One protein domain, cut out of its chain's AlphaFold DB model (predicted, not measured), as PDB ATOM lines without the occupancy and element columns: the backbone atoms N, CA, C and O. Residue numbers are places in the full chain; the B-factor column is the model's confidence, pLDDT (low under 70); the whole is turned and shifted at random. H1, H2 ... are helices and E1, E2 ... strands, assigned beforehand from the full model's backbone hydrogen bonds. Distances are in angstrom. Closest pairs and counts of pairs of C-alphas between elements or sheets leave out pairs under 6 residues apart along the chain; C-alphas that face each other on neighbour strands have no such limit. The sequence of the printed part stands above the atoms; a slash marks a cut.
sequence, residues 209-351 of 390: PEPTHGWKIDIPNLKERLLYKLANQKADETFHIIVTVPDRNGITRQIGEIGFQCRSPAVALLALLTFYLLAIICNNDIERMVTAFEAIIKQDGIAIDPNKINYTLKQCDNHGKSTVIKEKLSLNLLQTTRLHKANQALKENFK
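This is residues 209 to 351 of the 390 residues of an uncharacterized protein of Rickettsiella grylli (UniProt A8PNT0). A small body of a three-stranded, strongly twisted sheet with helices H1, H4 and H5 bears a long arm at one end, the helical hairpin H2 and H3, which makes much of the length. In the body H1 packs beside edge strand E1, while H4 and H5 lie side by side, H4 reaching the sheet with residues 285 to 289. The printed part has 143 residues, with five named helices and three named strands in the order H1 E1 H2 H3 H4 E2 E3 H5. The sheet's order is E1 E2 E3, mixed, and the class is mixed, helices and strands. The whole is loose, with a radius of gyration of the C-alphas of 18.5 A and spans of 64 by 31 by 24 A.

H1 is residues 219 to 231, its C-alpha 219 at (130.306, 164.985, 154.995). E1, residues 239 to 246, measures 22.9 A from first to last C-alpha. H2 is residues 248 to 261, and H3, residues 265 to 282, measures 25.4 A. H4, residues 285 to 300, measures 21.5 A. E2, residues 309 to 316, measures 22.2 A, and E3, residues 322 to 330, measures 20.8 A and bends by 58 degrees at residue 325. H5, residues 333 to 351, measures 26.9 A and ends at C-alpha 351, (122.520, 180.470, 132.530).

E1 and E2 are parallel at 27 degrees, with N 245 and O 314 2.7 A apart, within hydrogen-bond range. E2 and E3 form an antiparallel hairpin at 162 degrees, with N 311 and O 329 2.8 A apart, also within range. E1, H2 H3 H4 and E2 form a strand-helix-strand unit, two parallel neighbour strands with helices between them along the chain. H1 is on the sheet; the closest C-alphas of H1 and E1, those of Lys 229 and Phe 239, are 6.5 A apart. H4 only grazes the sheet. H1 touches H4 with residues 219 to 223 alone, at a steep tilt of 65 degrees, the closest C-alphas being those of Ile 219 and Ala 292, 6.1 A. H4 and H5 touch at a shallow tilt of 8 degrees, the same way, closest at the C-alphas of Glu 294 and Ala 342, 6.3 A. H5 is not on the sheet. H2 and H3 touch in a helical hairpin at a shallow tilt of 9 degrees, opposite ways, closest at the C-alphas of Gly 259 and Ala 268, 5.2 A. H3 and H4 meet only through their link, and H2 and H4 are apart. In H1, H2, H3, H4 and H5 every O i to N i+4 pair is within hydrogen-bond range.

The two C-alphas farthest apart, those of Arg 263 and Lys 351, are 64.8 A apart. The printed part has no cut, and no link is long. The mean pLDDT of the printed part is 79.1; 38 residues are under 70, among them residues 246 to 253, 258 to 263 and 275 to 283.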
ATOM      1  N   PRO A 209     142.591 163.452 151.513       81.94
ATOM      2  CA  PRO A 209     142.274 163.197 152.909       81.94
ATOM      3  C   PRO A 209     142.053 161.703 153.134       81.94
ATOM      4  O   PRO A 209     141.364 161.042 152.343       81.94
ATOM      5  N   GLU A 210     142.580 161.181 154.237       80.12
ATOM      6  CA  GLU A 210     142.202 159.848 154.687       80.12
ATOM      7  C   GLU A 210     140.715 159.826 155.079       80.12
ATOM      8  O   GLU A 210     140.170 160.849 155.517       80.12
ATOM      9  N   PRO A 211     140.013 158.697 154.879       76.12
ATOM     10  CA  PRO A 211     138.628 158.571 155.308       76.12
ATOM     11  C   PRO A 211     138.530 158.773 156.820       76.12
ATOM     12  O   PRO A 211     139.163 158.042 157.579       76.12
ATOM     13  N   THR A 212     137.700 159.712 157.274       74.19
ATOM     14  CA  THR A 212     137.421 159.820 158.709       74.19
ATOM     15  C   THR A 212     136.687 158.556 159.168       74.19
ATOM     16  O   THR A 212     135.624 158.203 158.642       74.19
ATOM     17  N   HIS A 213     137.255 157.862 160.153       67.88
ATOM     18  CA  HIS A 213     136.632 156.708 160.793       67.88
ATOM     19  C   HIS A 213     135.785 157.184 161.970       67.88
ATOM     20  O   HIS A 213     136.269 157.888 162.853       67.88
ATOM     21  N   GLY A 214     134.504 156.828 161.982       61.56
ATOM     22  CA  GLY A 214     133.618 157.276 163.045       61.56
ATOM     23  C   GLY A 214     132.181 156.815 162.878       61.56
ATOM     24  O   GLY A 214     131.789 156.219 161.876       61.56
ATOM     25  N   TRP A 215     131.384 157.113 163.901       58.69
ATOM     26  CA  TRP A 215     129.993 156.679 163.995       58.69
ATOM     27  C   TRP A 215     129.054 157.400 163.003       58.69
ATOM     28  O   TRP A 215     128.011 156.877 162.606       58.69
ATOM     29  N   LYS A 216     129.442 158.600 162.551       67.12
ATOM     30  CA  LYS A 216     128.760 159.372 161.504       67.12
ATOM     31  C   LYS A 216     129.688 159.545 160.306       67.12
ATOM     32  O   LYS A 216     130.890 159.712 160.480       67.12
ATOM     33  N   ILE A 217     129.106 159.554 159.107       71.12
ATOM     34  CA  ILE A 217     129.840 159.936 157.899       71.12
ATOM     35  C   ILE A 217     130.173 161.422 158.010       71.12
ATOM     36  O   ILE A 217     129.279 162.259 158.142       71.12
ATOM     37  N   ASP A 218     131.462 161.726 157.947       77.81
ATOM     38  CA  ASP A 218     131.987 163.081 157.886       77.81
ATOM     39  C   ASP A 218     131.775 163.639 156.469       77.81
ATOM     40  O   ASP A 218     132.533 163.351 155.540       77.81
ATOM     41  N   ILE A 219     130.678 164.386 156.287       80.56
ATOM     42  CA  ILE A 219     130.306 164.985 154.995       80.56
ATOM     43  C   ILE A 219     131.405 165.939 154.487       80.56
ATOM     44  O   ILE A 219     131.768 165.812 153.317       80.56
ATOM     45  N   PRO A 220     131.977 166.855 155.301       86.00
ATOM     46  CA  PRO A 220     133.127 167.666 154.892       86.00
ATOM     47  C   PRO A 220     134.336 166.859 154.395       86.00
ATOM     48  O   PRO A 220     134.877 167.182 153.335       86.00
ATOM     49  N   ASN A 221     134.738 165.796 155.103       87.44
ATOM     50  CA  ASN A 221     135.834 164.921 154.666       87.44
ATOM     51  C   ASN A 221     135.496 164.208 153.349       87.44
ATOM     52  O   ASN A 221     136.298 164.217 152.414       87.44
ATOM     53  N   LEU A 222     134.290 163.639 153.238       85.75
ATOM     54  CA  LEU A 222     133.822 162.981 152.018       85.75
ATOM     55  C   LEU A 222     133.800 163.951 150.829       85.75
ATOM     56  O   LEU A 222     134.199 163.586 149.724       85.75
ATOM     57  N   LYS A 223     133.386 165.195 151.069       88.56
ATOM     58  CA  LYS A 223     133.367 166.270 150.080       88.56
ATOM     59  C   LYS A 223     134.769 166.618 149.582       88.56
ATOM     60  O   LYS A 223     134.987 166.696 148.377       88.56
ATOM     61  N   GLU A 224     135.733 166.784 150.485       88.25
ATOM     62  CA  GLU A 224     137.128 167.084 150.130       88.25
ATOM     63  C   GLU A 224     137.775 165.926 149.358       88.25
ATOM     64  O   GLU A 224     138.446 166.146 148.349       88.25
ATOM     65  N   ARG A 225     137.482 164.682 149.751       88.94
ATOM     66  CA  ARG A 225     137.904 163.479 149.018       88.94
ATOM     67  C   ARG A 225     137.292 163.408 147.622       88.94
ATOM     68  O   ARG A 225     137.987 163.023 146.683       88.94
ATOM     69  N   LEU A 226     136.022 163.787 147.468       89.19
ATOM     70  CA  LEU A 226     135.389 163.834 146.154       89.19
ATOM     71  C   LEU A 226     136.031 164.897 145.262       89.19
ATOM     72  O   LEU A 226     136.395 164.580 144.135       89.19
ATOM     73  N   LEU A 227     136.212 166.122 145.762       90.56
ATOM     74  CA  LEU A 227     136.882 167.184 145.007       90.56
ATOM     75  C   LEU A 227     138.285 166.753 144.573       90.56
ATOM     76  O   LEU A 227     138.665 166.993 143.432       90.56
ATOM     77  N   TYR A 228     139.027 166.058 145.442       91.19
ATOM     78  CA  TYR A 228     140.345 165.521 145.101       91.19
ATOM     79  C   TYR A 228     140.276 164.492 143.967       91.19
ATOM     80  O   TYR A 228     141.106 164.505 143.059       91.19
ATOM     81  N   LYS A 229     139.288 163.590 144.003       89.44
ATOM     82  CA  LYS A 229     139.084 162.596 142.942       89.44
ATOM     83  C   LYS A 229     138.681 163.243 141.622       89.44
ATOM     84  O   LYS A 229     139.249 162.875 140.600       89.44
ATOM     85  N   LEU A 230     137.772 164.214 141.660       89.75
ATOM     86  CA  LEU A 230     137.367 164.978 140.482       89.75
ATOM     87  C   LEU A 230     138.546 165.752 139.892       89.75
ATOM     88  O   LEU A 230     138.735 165.703 138.691       89.75
ATOM     89  N   ALA A 231     139.375 166.393 140.722       89.31
ATOM     90  CA  ALA A 231     140.533 167.173 140.281       89.31
ATOM     91  C   ALA A 231     141.612 166.352 139.554       89.31
ATOM     92  O   ALA A 231     142.363 166.901 138.749       89.31
ATOM     93  N   ASN A 232     141.701 165.053 139.851       87.88
ATOM     94  CA  ASN A 232     142.655 164.125 139.240       87.88
ATOM     95  C   ASN A 232     142.008 163.225 138.173       87.88
ATOM     96  O   ASN A 232     142.631 162.256 137.734       87.88
ATOM     97  N   GLN A 233     140.760 163.495 137.787       83.50
ATOM     98  CA  GLN A 233     140.037 162.661 136.837       83.50
ATOM     99  C   GLN A 233     140.637 162.803 135.434       83.50
ATOM    100  O   GLN A 233     140.817 163.910 134.925       83.50
ATOM    101  N   LYS A 234     140.916 161.672 134.780       81.94
ATOM    102  CA  LYS A 234     141.265 161.642 133.355       81.94
ATOM    103  C   LYS A 234     140.006 161.595 132.494       81.94
ATOM    104  O   LYS A 234     138.942 161.167 132.946       81.94
ATOM    105  N   ALA A 235     140.134 162.008 131.234       69.88
ATOM    106  CA  ALA A 235     139.048 161.877 130.268       69.88
ATOM    107  C   ALA A 235     138.596 160.403 130.212       69.88
ATOM    108  O   ALA A 235     139.433 159.503 130.166       69.88
ATOM    109  N   ASP A 236     137.282 160.180 130.276       68.31
ATOM    110  CA  ASP A 236     136.616 158.864 130.237       68.31
ATOM    111  C   ASP A 236     136.812 157.935 131.452       68.31
ATOM    112  O   ASP A 236     136.277 156.827 131.471       68.31
ATOM    113  N   GLU A 237     137.492 158.379 132.511       78.38
ATOM    114  CA  GLU A 237     137.676 157.564 133.714       78.38
ATOM    115  C   GLU A 237     136.461 157.642 134.657       78.38
ATOM    116  O   GLU A 237     135.955 158.726 134.971       78.38
ATOM    117  N   THR A 238     136.002 156.484 135.147       79.62
ATOM    118  CA  THR A 238     135.073 156.415 136.285       79.62
ATOM    119  C   THR A 238     135.838 156.670 137.573       79.62
ATOM    120  O   THR A 238     136.843 156.001 137.817       79.62
ATOM    121  N   PHE A 239     135.362 157.556 138.443       78.25
ATOM    122  CA  PHE A 239     136.042 157.787 139.715       78.25
ATOM    123  C   PHE A 239     135.424 156.942 140.832       78.25
ATOM    124  O   PHE A 239     134.207 156.858 141.008       78.25
ATOM    125  N   HIS A 240     136.307 156.284 141.585       83.19
ATOM    126  CA  HIS A 240     135.943 155.358 142.648       83.19
ATOM    127  C   HIS A 240     135.997 156.011 144.034       83.19
ATOM    128  O   HIS A 240     137.009 156.619 144.405       83.19
ATOM    129  N   ILE A 241     134.940 155.826 144.827       82.19
ATOM    130  CA  ILE A 241     134.793 156.419 146.160       82.19
ATOM    131  C   ILE A 241     134.663 155.333 147.217       82.19
ATOM    132  O   ILE A 241     133.807 154.457 147.160       82.19
ATOM    133  N   ILE A 242     135.504 155.424 148.240       80.69
ATOM    134  CA  ILE A 242     135.426 154.533 149.395       80.69
ATOM    135  C   ILE A 242     134.579 155.214 150.464       80.69
ATOM    136  O   ILE A 242     134.970 156.270 150.976       80.69
ATOM    137  N   VAL A 243     133.454 154.602 150.813       78.62
ATOM    138  CA  VAL A 243     132.579 155.040 151.900       78.62
ATOM    139  C   VAL A 243     132.835 154.143 153.101       78.62
ATOM    140  O   VAL A 243     132.701 152.919 153.022       78.62
ATOM    141  N   THR A 244     133.233 154.755 154.210       74.94
ATOM    142  CA  THR A 244     133.398 154.071 155.489       74.94
ATOM    143  C   THR A 244     132.059 154.021 156.218       74.94
ATOM    144  O   THR A 244     131.359 155.023 156.352       74.94
ATOM    145  N   VAL A 245     131.697 152.827 156.670       74.81
ATOM    146  CA  VAL A 245     130.483 152.512 157.416       74.81
ATOM    147  C   VAL A 245     130.914 152.059 158.817       74.81
ATOM    148  O   VAL A 245     131.885 151.310 158.941       74.81
ATOM    149  N   PRO A 246     130.248 152.508 159.891       68.44
ATOM    150  CA  PRO A 246     130.560 152.037 161.240       68.44
ATOM    151  C   PRO A 246     130.218 150.549 161.416       68.44
ATOM    152  O   PRO A 246     129.293 150.048 160.769       68.44
ATOM    153  N   ASP A 247     130.909 149.851 162.327       68.62
ATOM    154  CA  ASP A 247     130.563 148.478 162.721       68.62
ATOM    155  C   ASP A 247     129.266 148.418 163.540       68.62
ATOM    156  O   ASP A 247     129.249 148.316 164.766       68.62
ATOM    157  N   ARG A 248     128.138 148.494 162.832       68.31
ATOM    158  CA  ARG A 248     126.808 148.488 163.446       68.31
ATOM    159  C   ARG A 248     126.491 147.170 164.122       68.31
ATOM    160  O   ARG A 248     125.855 147.202 165.162       68.31
ATOM    161  N   ASN A 249     126.928 146.048 163.554       66.56
ATOM    162  CA  ASN A 249     126.602 144.717 164.064       66.56
ATOM    163  C   ASN A 249     127.353 144.411 165.364       66.56
ATOM    164  O   ASN A 249     126.769 143.853 166.291       66.56
ATOM    165  N   GLY A 250     128.626 144.808 165.460       66.88
ATOM    166  CA  GLY A 250     129.379 144.728 166.709       66.88
ATOM    167  C   GLY A 250     128.753 145.590 167.806       66.88
ATOM    168  O   GLY A 250     128.580 145.138 168.936       66.88
ATOM    169  N   ILE A 251     128.325 146.807 167.460       64.44
ATOM    170  CA  ILE A 251     127.725 147.746 168.417       64.44
ATOM    171  C   ILE A 251     126.315 147.315 168.845       64.44
ATOM    172  O   ILE A 251     126.001 147.357 170.032       64.44
ATOM    173  N   THR A 252     125.453 146.876 167.923       65.31
ATOM    174  CA  THR A 252     124.109 146.384 168.274       65.31
ATOM    175  C   THR A 252     124.188 145.165 169.177       65.31
ATOM    176  O   THR A 252     123.407 145.062 170.121       65.31
ATOM    177  N   ARG A 253     125.166 144.285 168.946       69.81
ATOM    178  CA  ARG A 253     125.452 143.164 169.837       69.81
ATOM    179  C   ARG A 253     125.851 143.636 171.237       69.81
ATOM    180  O   ARG A 253     125.257 143.166 172.199       69.81
ATOM    181  N   GLN A 254     126.764 144.600 171.355       70.25
ATOM    182  CA  GLN A 254     127.169 145.158 172.655       70.25
ATOM    183  C   GLN A 254     126.004 145.823 173.403       70.25
ATOM    184  O   GLN A 254     125.828 145.597 174.596       70.25
ATOM    185  N   ILE A 255     125.174 146.613 172.712       66.31
ATOM    186  CA  ILE A 255     123.998 147.263 173.317       66.31
ATOM    187  C   ILE A 255     122.972 146.217 173.765       66.31
ATOM    188  O   ILE A 255     122.411 146.339 174.852       66.31
ATOM    189  N   GLY A 256     122.752 145.174 172.958       65.50
ATOM    190  CA  GLY A 256     121.907 144.041 173.326       65.50
ATOM    191  C   GLY A 256     122.431 143.317 174.565       65.50
ATOM    192  O   GLY A 256     121.676 143.106 175.509       65.50
ATOM    193  N   GLU A 257     123.727 143.002 174.607       70.25
ATOM    194  CA  GLU A 257     124.383 142.359 175.753       70.25
ATOM    195  C   GLU A 257     124.254 143.204 177.035       70.25
ATOM    196  O   GLU A 257     123.868 142.672 178.076       70.25
ATOM    197  N   ILE A 258     124.463 144.524 176.961       67.94
ATOM    198  CA  ILE A 258     124.268 145.452 178.092       67.94
ATOM    199  C   ILE A 258     122.794 145.502 178.522       67.94
ATOM    200  O   ILE A 258     122.494 145.477 179.715       67.94
ATOM    201  N   GLY A 259     121.867 145.547 177.563       63.91
ATOM    202  CA  GLY A 259     120.426 145.570 177.818       63.91
ATOM    203  C   GLY A 259     119.923 144.299 178.508       63.91
ATOM    204  O   GLY A 259     119.151 144.395 179.459       63.91
ATOM    205  N   PHE A 260     120.411 143.123 178.098       65.00
ATOM    206  CA  PHE A 260     120.090 141.836 178.732       65.00
ATOM    207  C   PHE A 260     120.704 141.679 180.130       65.00
ATOM    208  O   PHE A 260     120.152 140.963 180.964       65.00
ATOM    209  N   GLN A 261     121.826 142.346 180.413       68.00
ATOM    210  CA  GLN A 261     122.470 142.326 181.731       68.00
ATOM    211  C   GLN A 261     121.817 143.288 182.740       68.00
ATOM    212  O   GLN A 261     122.032 143.166 183.950       68.00
ATOM    213  N   CYS A 262     121.006 144.242 182.277       60.84
ATOM    214  CA  CYS A 262     120.377 145.246 183.128       60.84
ATOM    215  C   CYS A 262     119.129 144.690 183.841       60.84
ATOM    216  O   CYS A 262     118.130 144.353 183.217       60.84
ATOM    217  N   ARG A 263     119.146 144.669 185.183       60.16
ATOM    218  CA  ARG A 263     118.009 144.229 186.026       60.16
ATOM    219  C   ARG A 263     116.889 145.270 186.178       60.16
ATOM    220  O   ARG A 263     115.839 144.955 186.727       60.16
ATOM    221  N   SER A 264     117.113 146.509 185.737       74.44
ATOM    222  CA  SER A 264     116.152 147.613 185.859       74.44
ATOM    223  C   SER A 264     115.369 147.822 184.553       74.44
ATOM    224  O   SER A 264     115.990 148.125 183.528       74.44
ATOM    225  N   PRO A 265     114.022 147.750 184.573       72.12
ATOM    226  CA  PRO A 265     113.177 147.932 183.389       72.12
ATOM    227  C   PRO A 265     113.376 149.280 182.681       72.12
ATOM    228  O   PRO A 265     113.310 149.350 181.456       72.12
ATOM    229  N   ALA A 266     113.667 150.347 183.432       74.81
ATOM    230  CA  ALA A 266     113.873 151.686 182.878       74.81
ATOM    231  C   ALA A 266     115.151 151.779 182.022       74.81
ATOM    232  O   ALA A 266     115.160 152.442 180.986       74.81
ATOM    233  N   VAL A 267     116.216 151.077 182.424       72.19
ATOM    234  CA  VAL A 267     117.490 151.053 181.688       72.19
ATOM    235  C   VAL A 267     117.361 150.217 180.414       72.19
ATOM    236  O   VAL A 267     117.860 150.619 179.365       72.19
ATOM    237  N   ALA A 268     116.613 149.111 180.468       67.94
ATOM    238  CA  ALA A 268     116.293 148.310 179.287       67.94
ATOM    239  C   ALA A 268     115.468 149.103 178.251       67.94
ATOM    240  O   ALA A 268     115.735 149.026 177.053       67.94
ATOM    241  N   LEU A 269     114.515 149.925 178.705       72.75
ATOM    242  CA  LEU A 269     113.716 150.807 177.844       72.75
ATOM    243  C   LEU A 269     114.564 151.905 177.181       72.75
ATOM    244  O   LEU A 269     114.413 152.160 175.988       72.75
ATOM    245  N   LEU A 270     115.504 152.507 177.918       76.94
ATOM    246  CA  LEU A 270     116.482 153.460 177.375       76.94
ATOM    247  C   LEU A 270     117.428 152.810 176.351       76.94
ATOM    248  O   LEU A 270     117.717 153.415 175.316       76.94
ATOM    249  N   ALA A 271     117.870 151.573 176.598       69.25
ATOM    250  CA  ALA A 271     118.680 150.793 175.659       69.25
ATOM    251  C   ALA A 271     117.903 150.450 174.368       69.25
ATOM    252  O   ALA A 271     118.443 150.552 173.269       69.25
ATOM    253  N   LEU A 272     116.611 150.120 174.474       69.06
ATOM    254  CA  LEU A 272     115.726 149.907 173.321       69.06
ATOM    255  C   LEU A 272     115.448 151.198 172.539       69.06
ATOM    256  O   LEU A 272     115.442 151.186 171.309       69.06
ATOM    257  N   LEU A 273     115.246 152.322 173.229       74.44
ATOM    258  CA  LEU A 273     115.025 153.619 172.587       74.44
ATOM    259  C   LEU A 273     116.280 154.089 171.843       74.44
ATOM    260  O   LEU A 273     116.194 154.553 170.706       74.44
ATOM    261  N   THR A 274     117.458 153.923 172.452       70.31
ATOM    262  CA  THR A 274     118.735 154.169 171.770       70.31
ATOM    263  C   THR A 274     118.906 153.218 170.590       70.31
ATOM    264  O   THR A 274     119.196 153.696 169.501       70.31
ATOM    265  N   PHE A 275     118.616 151.920 170.724       68.00
ATOM    266  CA  PHE A 275     118.614 150.974 169.598       68.00
ATOM    267  C   PHE A 275     117.712 151.428 168.435       68.00
ATOM    268  O   PHE A 275     118.150 151.445 167.285       68.00
ATOM    269  N   TYR A 276     116.483 151.862 168.725       67.56
ATOM    270  CA  TYR A 276     115.533 152.353 167.724       67.56
ATOM    271  C   TYR A 276     116.025 153.632 167.025       67.56
ATOM    272  O   TYR A 276     115.996 153.728 165.797       67.56
ATOM    273  N   LEU A 277     116.553 154.597 167.785       67.44
ATOM    274  CA  LEU A 277     117.122 155.835 167.238       67.44
ATOM    275  C   LEU A 277     118.375 155.568 166.393       67.44
ATOM    276  O   LEU A 277     118.531 156.162 165.324       67.44
ATOM    277  N   LEU A 278     119.247 154.654 166.831       63.34
ATOM    278  CA  LEU A 278     120.422 154.218 166.077       63.34
ATOM    279  C   LEU A 278     119.985 153.556 164.761       63.34
ATOM    280  O   LEU A 278     120.494 153.935 163.711       63.34
ATOM    281  N   ALA A 279     118.997 152.656 164.776       60.12
ATOM    282  CA  ALA A 279     118.479 151.998 163.573       60.12
ATOM    283  C   ALA A 279     117.905 152.990 162.539       60.12
ATOM    284  O   ALA A 279     118.174 152.860 161.345       60.12
ATOM    285  N   ILE A 280     117.178 154.021 162.986       58.81
ATOM    286  CA  ILE A 280     116.623 155.064 162.105       58.81
ATOM    287  C   ILE A 280     117.721 155.963 161.532       58.81
ATOM    288  O   ILE A 280     117.763 156.206 160.325       58.81
ATOM    289  N   ILE A 281     118.635 156.453 162.375       54.31
ATOM    290  CA  ILE A 281     119.712 157.358 161.948       54.31
ATOM    291  C   ILE A 281     120.676 156.638 160.994       54.31
ATOM    292  O   ILE A 281     121.227 157.263 160.085       54.31
ATOM    293  N   CYS A 282     120.889 155.335 161.177       52.41
ATOM    294  CA  CYS A 282     121.903 154.556 160.476       52.41
ATOM    295  C   CYS A 282     121.475 153.966 159.125       52.41
ATOM    296  O   CYS A 282     122.329 153.435 158.429       52.41
ATOM    297  N   ASN A 283     120.218 154.052 158.697       55.19
ATOM    298  CA  ASN A 283     119.748 153.198 157.599       55.19
ATOM    299  C   ASN A 283     120.083 153.632 156.161       55.19
ATOM    300  O   ASN A 283     119.579 153.008 155.228       55.19
ATOM    301  N   ASN A 284     120.920 154.653 155.918       73.44
ATOM    302  CA  ASN A 284     121.207 155.016 154.526       73.44
ATOM    303  C   ASN A 284     122.535 155.746 154.250       73.44
ATOM    304  O   ASN A 284     122.570 156.922 153.888       73.44
ATOM    305  N   ASP A 285     123.657 155.036 154.394       76.44
ATOM    306  CA  ASP A 285     124.995 155.551 154.047       76.44
ATOM    307  C   ASP A 285     125.114 155.966 152.579       76.44
ATOM    308  O   ASP A 285     125.815 156.924 152.255       76.44
ATOM    309  N   ILE A 286     124.380 155.276 151.703       80.38
ATOM    310  CA  ILE A 286     124.331 155.595 150.279       80.38
ATOM    311  C   ILE A 286     123.603 156.930 150.076       80.38
ATOM    312  O   ILE A 286     124.135 157.801 149.397       80.38
ATOM    313  N   GLU A 287     122.453 157.162 150.720       83.69
ATOM    314  CA  GLU A 287     121.778 158.469 150.642       83.69
ATOM    315  C   GLU A 287     122.610 159.603 151.239       83.69
ATOM    316  O   GLU A 287     122.575 160.720 150.732       83.69
ATOM    317  N   ARG A 288     123.404 159.342 152.281       80.00
ATOM    318  CA  ARG A 288     124.340 160.342 152.822       80.00
ATOM    319  C   ARG A 288     125.436 160.691 151.818       80.00
ATOM    320  O   ARG A 288     125.739 161.869 151.642       80.00
ATOM    321  N   MET A 289     125.995 159.691 151.134       86.25
ATOM    322  CA  MET A 289     126.948 159.910 150.042       86.25
ATOM    323  C   MET A 289     126.306 160.711 148.899       86.25
ATOM    324  O   MET A 289     126.878 161.702 148.453       86.25
ATOM    325  N   VAL A 290     125.098 160.340 148.469       89.25
ATOM    326  CA  VAL A 290     124.346 161.059 147.426       89.25
ATOM    327  C   VAL A 290     124.044 162.497 147.856       89.25
ATOM    328  O   VAL A 290     124.207 163.418 147.064       89.25
ATOM    329  N   THR A 291     123.709 162.721 149.126       87.81
ATOM    330  CA  THR A 291     123.513 164.066 149.692       87.81
ATOM    331  C   THR A 291     124.804 164.889 149.650       87.81
ATOM    332  O   THR A 291     124.763 166.084 149.362       87.81
ATOM    333  N   ALA A 292     125.968 164.273 149.884       87.00
ATOM    334  CA  ALA A 292     127.256 164.952 149.739       87.00
ATOM    335  C   ALA A 292     127.543 165.343 148.275       87.00
ATOM    336  O   ALA A 292     128.047 166.438 148.028       87.00
ATOM    337  N   PHE A 293     127.170 164.500 147.304       91.62
ATOM    338  CA  PHE A 293     127.250 164.841 145.877       91.62
ATOM    339  C   PHE A 293     126.329 166.003 145.516       91.62
ATOM    340  O   PHE A 293     126.774 166.959 144.886       91.62
ATOM    341  N   GLU A 294     125.076 165.981 145.973       92.44
ATOM    342  CA  GLU A 294     124.151 167.101 145.782       92.44
ATOM    343  C   GLU A 294     124.684 168.397 146.394       92.44
ATOM    344  O   GLU A 294     124.529 169.462 145.801       92.44
ATOM    345  N   ALA A 295     125.308 168.321 147.573       89.94
ATOM    346  CA  ALA A 295     125.900 169.481 148.222       89.94
ATOM    347  C   ALA A 295     127.044 170.070 147.389       89.94
ATOM    348  O   ALA A 295     127.133 171.287 147.290       89.94
ATOM    349  N   ILE A 296     127.876 169.248 146.746       89.50
ATOM    350  CA  ILE A 296     128.926 169.737 145.838       89.50
ATOM    351  C   ILE A 296     128.316 170.375 144.591       89.50
ATOM    352  O   ILE A 296     128.702 171.480 144.223       89.50
ATOM    353  N   ILE A 297     127.310 169.751 143.983       92.00
ATOM    354  CA  ILE A 297     126.644 170.330 142.812       92.00
ATOM    355  C   ILE A 297     126.022 171.690 143.163       92.00
ATOM    356  O   ILE A 297     126.198 172.658 142.432       92.00
ATOM    357  N   LYS A 298     125.340 171.795 144.309       89.81
ATOM    358  CA  LYS A 298     124.615 173.012 144.711       89.81
ATOM    359  C   LYS A 298     125.511 174.104 145.296       89.81
ATOM    360  O   LYS A 298     125.299 175.272 144.998       89.81
ATOM    361  N   GLN A 299     126.448 173.748 146.173       87.44
ATOM    362  CA  GLN A 299     127.262 174.715 146.920       87.44
ATOM    363  C   GLN A 299     128.580 175.021 146.226       87.44
ATOM    364  O   GLN A 299     129.061 176.140 146.323       87.44
ATOM    365  N   ASP A 300     129.184 174.031 145.565       84.50
ATOM    366  CA  ASP A 300     130.432 174.236 144.841       84.50
ATOM    367  C   ASP A 300     130.220 174.529 143.364       84.50
ATOM    368  O   ASP A 300     131.162 174.951 142.699       84.50
ATOM    369  N   GLY A 301     129.018 174.315 142.841       87.81
ATOM    370  CA  GLY A 301     128.743 174.545 141.434       87.81
ATOM    371  C   GLY A 301     129.614 173.689 140.522       87.81
ATOM    372  O   GLY A 301     130.061 174.168 139.489       87.81
ATOM    373  N   ILE A 302     129.894 172.442 140.917       89.81
ATOM    374  CA  ILE A 302     130.588 171.461 140.076       89.81
ATOM    375  C   ILE A 302     129.588 170.395 139.659       89.81
ATOM    376  O   ILE A 302     129.049 169.692 140.514       89.81
ATOM    377  N   ALA A 303     129.369 170.247 138.353       90.75
ATOM    378  CA  ALA A 303     128.553 169.155 137.847       90.75
ATOM    379  C   ALA A 303     129.290 167.816 137.985       90.75
ATOM    380  O   ALA A 303     130.502 167.723 137.779       90.75
ATOM    381  N   ILE A 304     128.541 166.769 138.321       89.31
ATOM    382  CA  ILE A 304     129.080 165.421 138.521       89.31
ATOM    383  C   ILE A 304     128.297 164.450 137.649       89.31
ATOM    384  O   ILE A 304     127.083 164.348 137.811       89.31
ATOM    385  N   ASP A 305     128.968 163.718 136.760       88.62
ATOM    386  CA  ASP A 305     128.325 162.676 135.953       88.62
ATOM    387  C   ASP A 305     127.948 161.470 136.837       88.62
ATOM    388  O   ASP A 305     128.844 160.743 137.284       88.62
ATOM    389  N   PRO A 306     126.649 161.221 137.094       88.88
ATOM    390  CA  PRO A 306     126.212 160.155 137.992       88.88
ATOM    391  C   PRO A 306     126.570 158.758 137.483       88.88
ATOM    392  O   PRO A 306     126.757 157.844 138.285       88.88
ATOM    393  N   ASN A 307     126.691 158.589 136.162       88.81
ATOM    394  CA  ASN A 307     126.953 157.294 135.535       88.81
ATOM    395  C   ASN A 307     128.420 156.866 135.665       88.81
ATOM    396  O   ASN A 307     128.744 155.694 135.492       88.81
ATOM    397  N   LYS A 308     129.313 157.803 136.004       86.50
ATOM    398  CA  LYS A 308     130.748 157.549 136.197       86.50
ATOM    399  C   LYS A 308     131.125 157.293 137.660       86.50
ATOM    400  O   LYS A 308     132.312 157.170 137.966       86.50
ATOM    401  N   ILE A 309     130.140 157.205 138.560       88.12
ATOM    402  CA  ILE A 309     130.351 157.027 139.999       88.12
ATOM    403  C   ILE A 309     130.338 155.544 140.362       88.12
ATOM    404  O   ILE A 309     129.302 154.881 140.296       88.12
ATOM    405  N   ASN A 310     131.478 155.061 140.855       88.69
ATOM    406  CA  ASN A 310     131.595 153.747 141.482       88.69
ATOM    407  C   ASN A 310     131.969 153.900 142.958       88.69
ATOM    408  O   ASN A 310     132.774 154.764 143.307       88.69
ATOM    409  N   TYR A 311     131.457 153.037 143.835       87.25
ATOM    410  CA  TYR A 311     131.778 153.097 145.261       87.25
ATOM    411  C   TYR A 311     131.981 151.732 145.920       87.25
ATOM    412  O   TYR A 311     131.488 150.704 145.461       87.25
ATOM    413  N   THR A 312     132.752 151.729 147.006       86.44
ATOM    414  CA  THR A 312     132.989 150.565 147.871       86.44
ATOM    415  C   THR A 312     132.580 150.925 149.288       86.44
ATOM    416  O   THR A 312     132.961 151.982 149.794       86.44
ATOM    417  N   LEU A 313     131.839 150.028 149.937       82.69
ATOM    418  CA  LEU A 313     131.475 150.143 151.343       82.69
ATOM    419  C   LEU A 313     132.494 149.371 152.180       82.69
ATOM    420  O   LEU A 313     132.607 148.149 152.053       82.69
ATOM    421  N   LYS A 314     133.225 150.078 153.042       83.94
ATOM    422  CA  LYS A 314     134.137 149.474 154.020       83.94
ATOM    423  C   LYS A 314     133.594 149.648 155.427       83.94
ATOM    424  O   LYS A 314     133.280 150.766 155.813       83.94
ATOM    425  N   GLN A 315     133.540 148.577 156.203       77.56
ATOM    426  CA  GLN A 315     133.306 148.635 157.641       77.56
ATOM    427  C   GLN A 315     134.624 148.909 158.341       77.56
ATOM    428  O   GLN A 315     135.648 148.382 157.917       77.56
ATOM    429  N   CYS A 316     134.614 149.712 159.394       70.81
ATOM    430  CA  CYS A 316     135.769 149.830 160.283       70.81
ATOM    431  C   CYS A 316     135.370 149.306 161.653       70.81
ATOM    432  O   CYS A 316     134.341 149.726 162.188       70.81
ATOM    433  N   ASP A 317     136.155 148.369 162.176       66.31
ATOM    434  CA  ASP A 317     135.971 147.875 163.532       66.31
ATOM    435  C   ASP A 317     136.470 148.896 164.570       66.31
ATOM    436  O   ASP A 317     137.115 149.901 164.248       66.31
ATOM    437  N   ASN A 318     136.176 148.625 165.841       62.22
ATOM    438  CA  ASN A 318     136.576 149.470 166.969       62.22
ATOM    439  C   ASN A 318     138.103 149.506 167.203       62.22
ATOM    440  O   ASN A 318     138.567 150.235 168.077       62.22
ATOM    441  N   HIS A 319     138.883 148.741 166.433       62.59
ATOM    442  CA  HIS A 319     140.345 148.686 166.477       62.59
ATOM    443  C   HIS A 319     140.995 149.336 165.241       62.59
ATOM    444  O   HIS A 319     142.213 149.275 165.083       62.59
ATOM    445  N   GLY A 320     140.201 149.974 164.370       62.59
ATOM    446  CA  GLY A 320     140.676 150.663 163.169       62.59
ATOM    447  C   GLY A 320     140.950 149.745 161.973       62.59
ATOM    448  O   GLY A 320     141.414 150.211 160.932       62.59
ATOM    449  N   LYS A 321     140.647 148.446 162.067       71.44
ATOM    450  CA  LYS A 321     140.782 147.514 160.947       71.44
ATOM    451  C   LYS A 321     139.581 147.661 160.020       71.44
ATOM    452  O   LYS A 321     138.426 147.572 160.438       71.44
ATOM    453  N   SER A 322     139.861 147.871 158.734       73.50
ATOM    454  CA  SER A 322     138.818 147.999 157.716       73.50
ATOM    455  C   SER A 322     138.539 146.669 157.013       73.50
ATOM    456  O   SER A 322     139.461 146.006 156.535       73.50
ATOM    457  N   THR A 323     137.268 146.282 156.918       79.50
ATOM    458  CA  THR A 323     136.799 145.141 156.121       79.50
ATOM    459  C   THR A 323     135.910 145.637 154.985       79.50
ATOM    460  O   THR A 323     135.151 146.594 155.130       79.50
ATOM    461  N   VAL A 324     136.024 145.032 153.805       81.56
ATOM    462  CA  VAL A 324     135.171 145.382 152.661       81.56
ATOM    463  C   VAL A 324     133.836 144.659 152.819       81.56
ATOM    464  O   VAL A 324     133.811 143.435 152.872       81.56
ATOM    465  N   ILE A 325     132.736 145.412 152.894       76.88
ATOM    466  CA  ILE A 325     131.379 144.846 152.973       76.88
ATOM    467  C   ILE A 325     130.852 144.569 151.564       76.88
ATOM    468  O   ILE A 325     130.288 143.513 151.296       76.88
ATOM    469  N   LYS A 326     131.004 145.549 150.663       77.44
ATOM    470  CA  LYS A 326     130.598 145.468 149.254       77.44
ATOM    471  C   LYS A 326     131.555 146.278 148.396       77.44
ATOM    472  O   LYS A 326     131.919 147.391 148.774       77.44
ATOM    473  N   GLU A 327     131.907 145.747 147.235       83.25
ATOM    474  CA  GLU A 327     132.896 146.329 146.331       83.25
ATOM    475  C   GLU A 327     132.272 146.707 144.981       83.25
ATOM    476  O   GLU A 327     131.384 146.009 144.494       83.25
ATOM    477  N   LYS A 328     132.762 147.806 144.383       78.44
ATOM    478  CA  LYS A 328     132.443 148.246 143.007       78.44
ATOM    479  C   LYS A 328     130.941 148.319 142.704       78.44
ATOM    480  O   LYS A 328     130.467 147.834 141.682       78.44
ATOM    481  N   LEU A 329     130.193 148.963 143.590       83.38
ATOM    482  CA  LEU A 329     128.785 149.261 143.365       83.38
ATOM    483  C   LEU A 329     128.631 150.522 142.508       83.38
ATOM    484  O   LEU A 329     129.397 151.476 142.658       83.38
ATOM    485  N   SER A 330     127.598 150.542 141.671       87.00
ATOM    486  CA  SER A 330     127.142 151.733 140.947       87.00
ATOM    487  C   SER A 330     125.889 152.312 141.607       87.00
ATOM    488  O   SER A 330     125.214 151.646 142.400       87.00
ATOM    489  N   LEU A 331     125.585 153.577 141.315       87.12
ATOM    490  CA  LEU A 331     124.358 154.219 141.788       87.12
ATOM    491  C   LEU A 331     123.119 153.574 141.153       87.12
ATOM    492  O   LEU A 331     123.143 153.163 139.994       87.12
ATOM    493  N   ASN A 332     122.023 153.503 141.911       89.31
ATOM    494  CA  ASN A 332     120.745 153.038 141.372       89.31
ATOM    495  C   ASN A 332     120.022 154.149 140.583       89.31
ATOM    496  O   ASN A 332     120.385 155.323 140.666       89.31
ATOM    497  N   LEU A 333     118.951 153.786 139.867       90.44
ATOM    498  CA  LEU A 333     118.186 154.715 139.024       90.44
ATOM    499  C   LEU A 333     117.639 155.936 139.785       90.44
ATOM    500  O   LEU A 333     117.621 157.047 139.256       90.44
ATOM    501  N   LEU A 334     117.185 155.750 141.027       90.50
ATOM    502  CA  LEU A 334     116.650 156.848 141.835       90.50
ATOM    503  C   LEU A 334     117.752 157.868 142.163       90.50
ATOM    504  O   LEU A 334     117.546 159.076 142.045       90.50
ATOM    505  N   GLN A 335     118.932 157.374 142.532       90.19
ATOM    506  CA  GLN A 335     120.091 158.178 142.913       90.19
ATOM    507  C   GLN A 335     120.697 158.897 141.711       90.19
ATOM    508  O   GLN A 335     120.975 160.093 141.799       90.19
ATOM    509  N   THR A 336     120.840 158.214 140.570       92.25
ATOM    510  CA  THR A 336     121.313 158.845 139.330       92.25
ATOM    511  C   THR A 336     120.361 159.949 138.880       92.25
ATOM    512  O   THR A 336     120.801 161.073 138.638       92.25
ATOM    513  N   THR A 337     119.049 159.690 138.870       93.81
ATOM    514  CA  THR A 337     118.022 160.685 138.509       93.81
ATOM    515  C   THR A 337     118.094 161.925 139.398       93.81
ATOM    516  O   THR A 337     117.976 163.056 138.925       93.81
ATOM    517  N   ARG A 338     118.304 161.730 140.701       94.12
ATOM    518  CA  ARG A 338     118.384 162.821 141.672       94.12
ATOM    519  C   ARG A 338     119.596 163.728 141.425       94.12
ATOM    520  O   ARG A 338     119.452 164.949 141.441       94.12
ATOM    521  N   LEU A 339     120.755 163.153 141.106       93.94
ATOM    522  CA  LEU A 339     121.954 163.922 140.748       93.94
ATOM    523  C   LEU A 339     121.836 164.595 139.375       93.94
ATOM    524  O   LEU A 339     122.260 165.740 139.230       93.94
ATOM    525  N   HIS A 340     121.194 163.955 138.392       94.62
ATOM    526  CA  HIS A 340     120.897 164.599 137.108       94.62
ATOM    527  C   HIS A 340     120.031 165.853 137.283       94.62
ATOM    528  O   HIS A 340     120.356 166.895 136.717       94.62
ATOM    529  N   LYS A 341     118.991 165.793 138.128       95.50
ATOM    530  CA  LYS A 341     118.174 166.971 138.468       95.50
ATOM    531  C   LYS A 341     118.999 168.080 139.121       95.50
ATOM    532  O   LYS A 341     118.815 169.248 138.795       95.50
ATOM    533  N   ALA A 342     119.920 167.727 140.021       94.75
ATOM    534  CA  ALA A 342     120.813 168.704 140.638       94.75
ATOM    535  C   ALA A 342     121.732 169.375 139.600       94.75
ATOM    536  O   ALA A 342     121.862 170.597 139.615       94.75
ATOM    537  N   ASN A 343     122.316 168.605 138.672       94.25
ATOM    538  CA  ASN A 343     123.136 169.150 137.584       94.25
ATOM    539  C   ASN A 343     122.327 170.076 136.667       94.25
ATOM    540  O   ASN A 343     122.821 171.127 136.273       94.25
ATOM    541  N   GLN A 344     121.087 169.708 136.334       93.88
ATOM    542  CA  GLN A 344     120.223 170.543 135.502       93.88
ATOM    543  C   GLN A 344     119.905 171.878 136.187       93.88
ATOM    544  O   GLN A 344     120.071 172.933 135.580       93.88
ATOM    545  N   ALA A 345     119.527 171.845 137.468       94.00
ATOM    546  CA  ALA A 345     119.266 173.062 138.235       94.00
ATOM    547  C   ALA A 345     120.504 173.971 138.308       94.00
ATOM    548  O   ALA A 345     120.387 175.190 138.200       94.00
ATOM    549  N   LEU A 346     121.698 173.383 138.452       92.12
ATOM    550  CA  LEU A 346     122.952 174.129 138.429       92.12
ATOM    551  C   LEU A 346     123.154 174.861 137.093       92.12
ATOM    552  O   LEU A 346     123.416 176.064 137.093       92.12
ATOM    553  N   LYS A 347     122.991 174.158 135.965       91.56
ATOM    554  CA  LYS A 347     123.120 174.731 134.613       91.56
ATOM    555  C   LYS A 347     122.140 175.878 134.381       91.56
ATOM    556  O   LYS A 347     122.522 176.935 133.886       91.56
ATOM    557  N   GLU A 348     120.881 175.693 134.772       92.12
ATOM    558  CA  GLU A 348     119.850 176.725 134.643       92.12
ATOM    559  C   GLU A 348     120.167 177.970 135.479       92.12
ATOM    560  O   GLU A 348     119.943 179.088 135.014       92.12
ATOM    561  N   ASN A 349     120.711 177.796 136.686       89.88
ATOM    562  CA  ASN A 349     121.117 178.914 137.535       89.88
ATOM    563  C   ASN A 349     122.296 179.683 136.927       89.88
ATOM    564  O   ASN A 349     122.205 180.903 136.793       89.88
ATOM    565  N   PHE A 350     123.338 178.987 136.461       88.88
ATOM    566  CA  PHE A 350     124.447 179.626 135.746       88.88
ATOM    567  C   PHE A 350     123.978 180.396 134.511       88.88
ATOM    568  O   PHE A 350     124.344 181.553 134.330       88.88
ATOM    569  N   LYS A 351     123.086 179.807 133.708       89.88
ATOM    570  CA  LYS A 351     122.520 180.470 132.530       89.88
ATOM    571  C   LYS A 351     121.724 181.725 132.887       89.88
ATOM    572  O   LYS A 351     121.794 182.720 132.166       89.88
TER     573      LYS A 351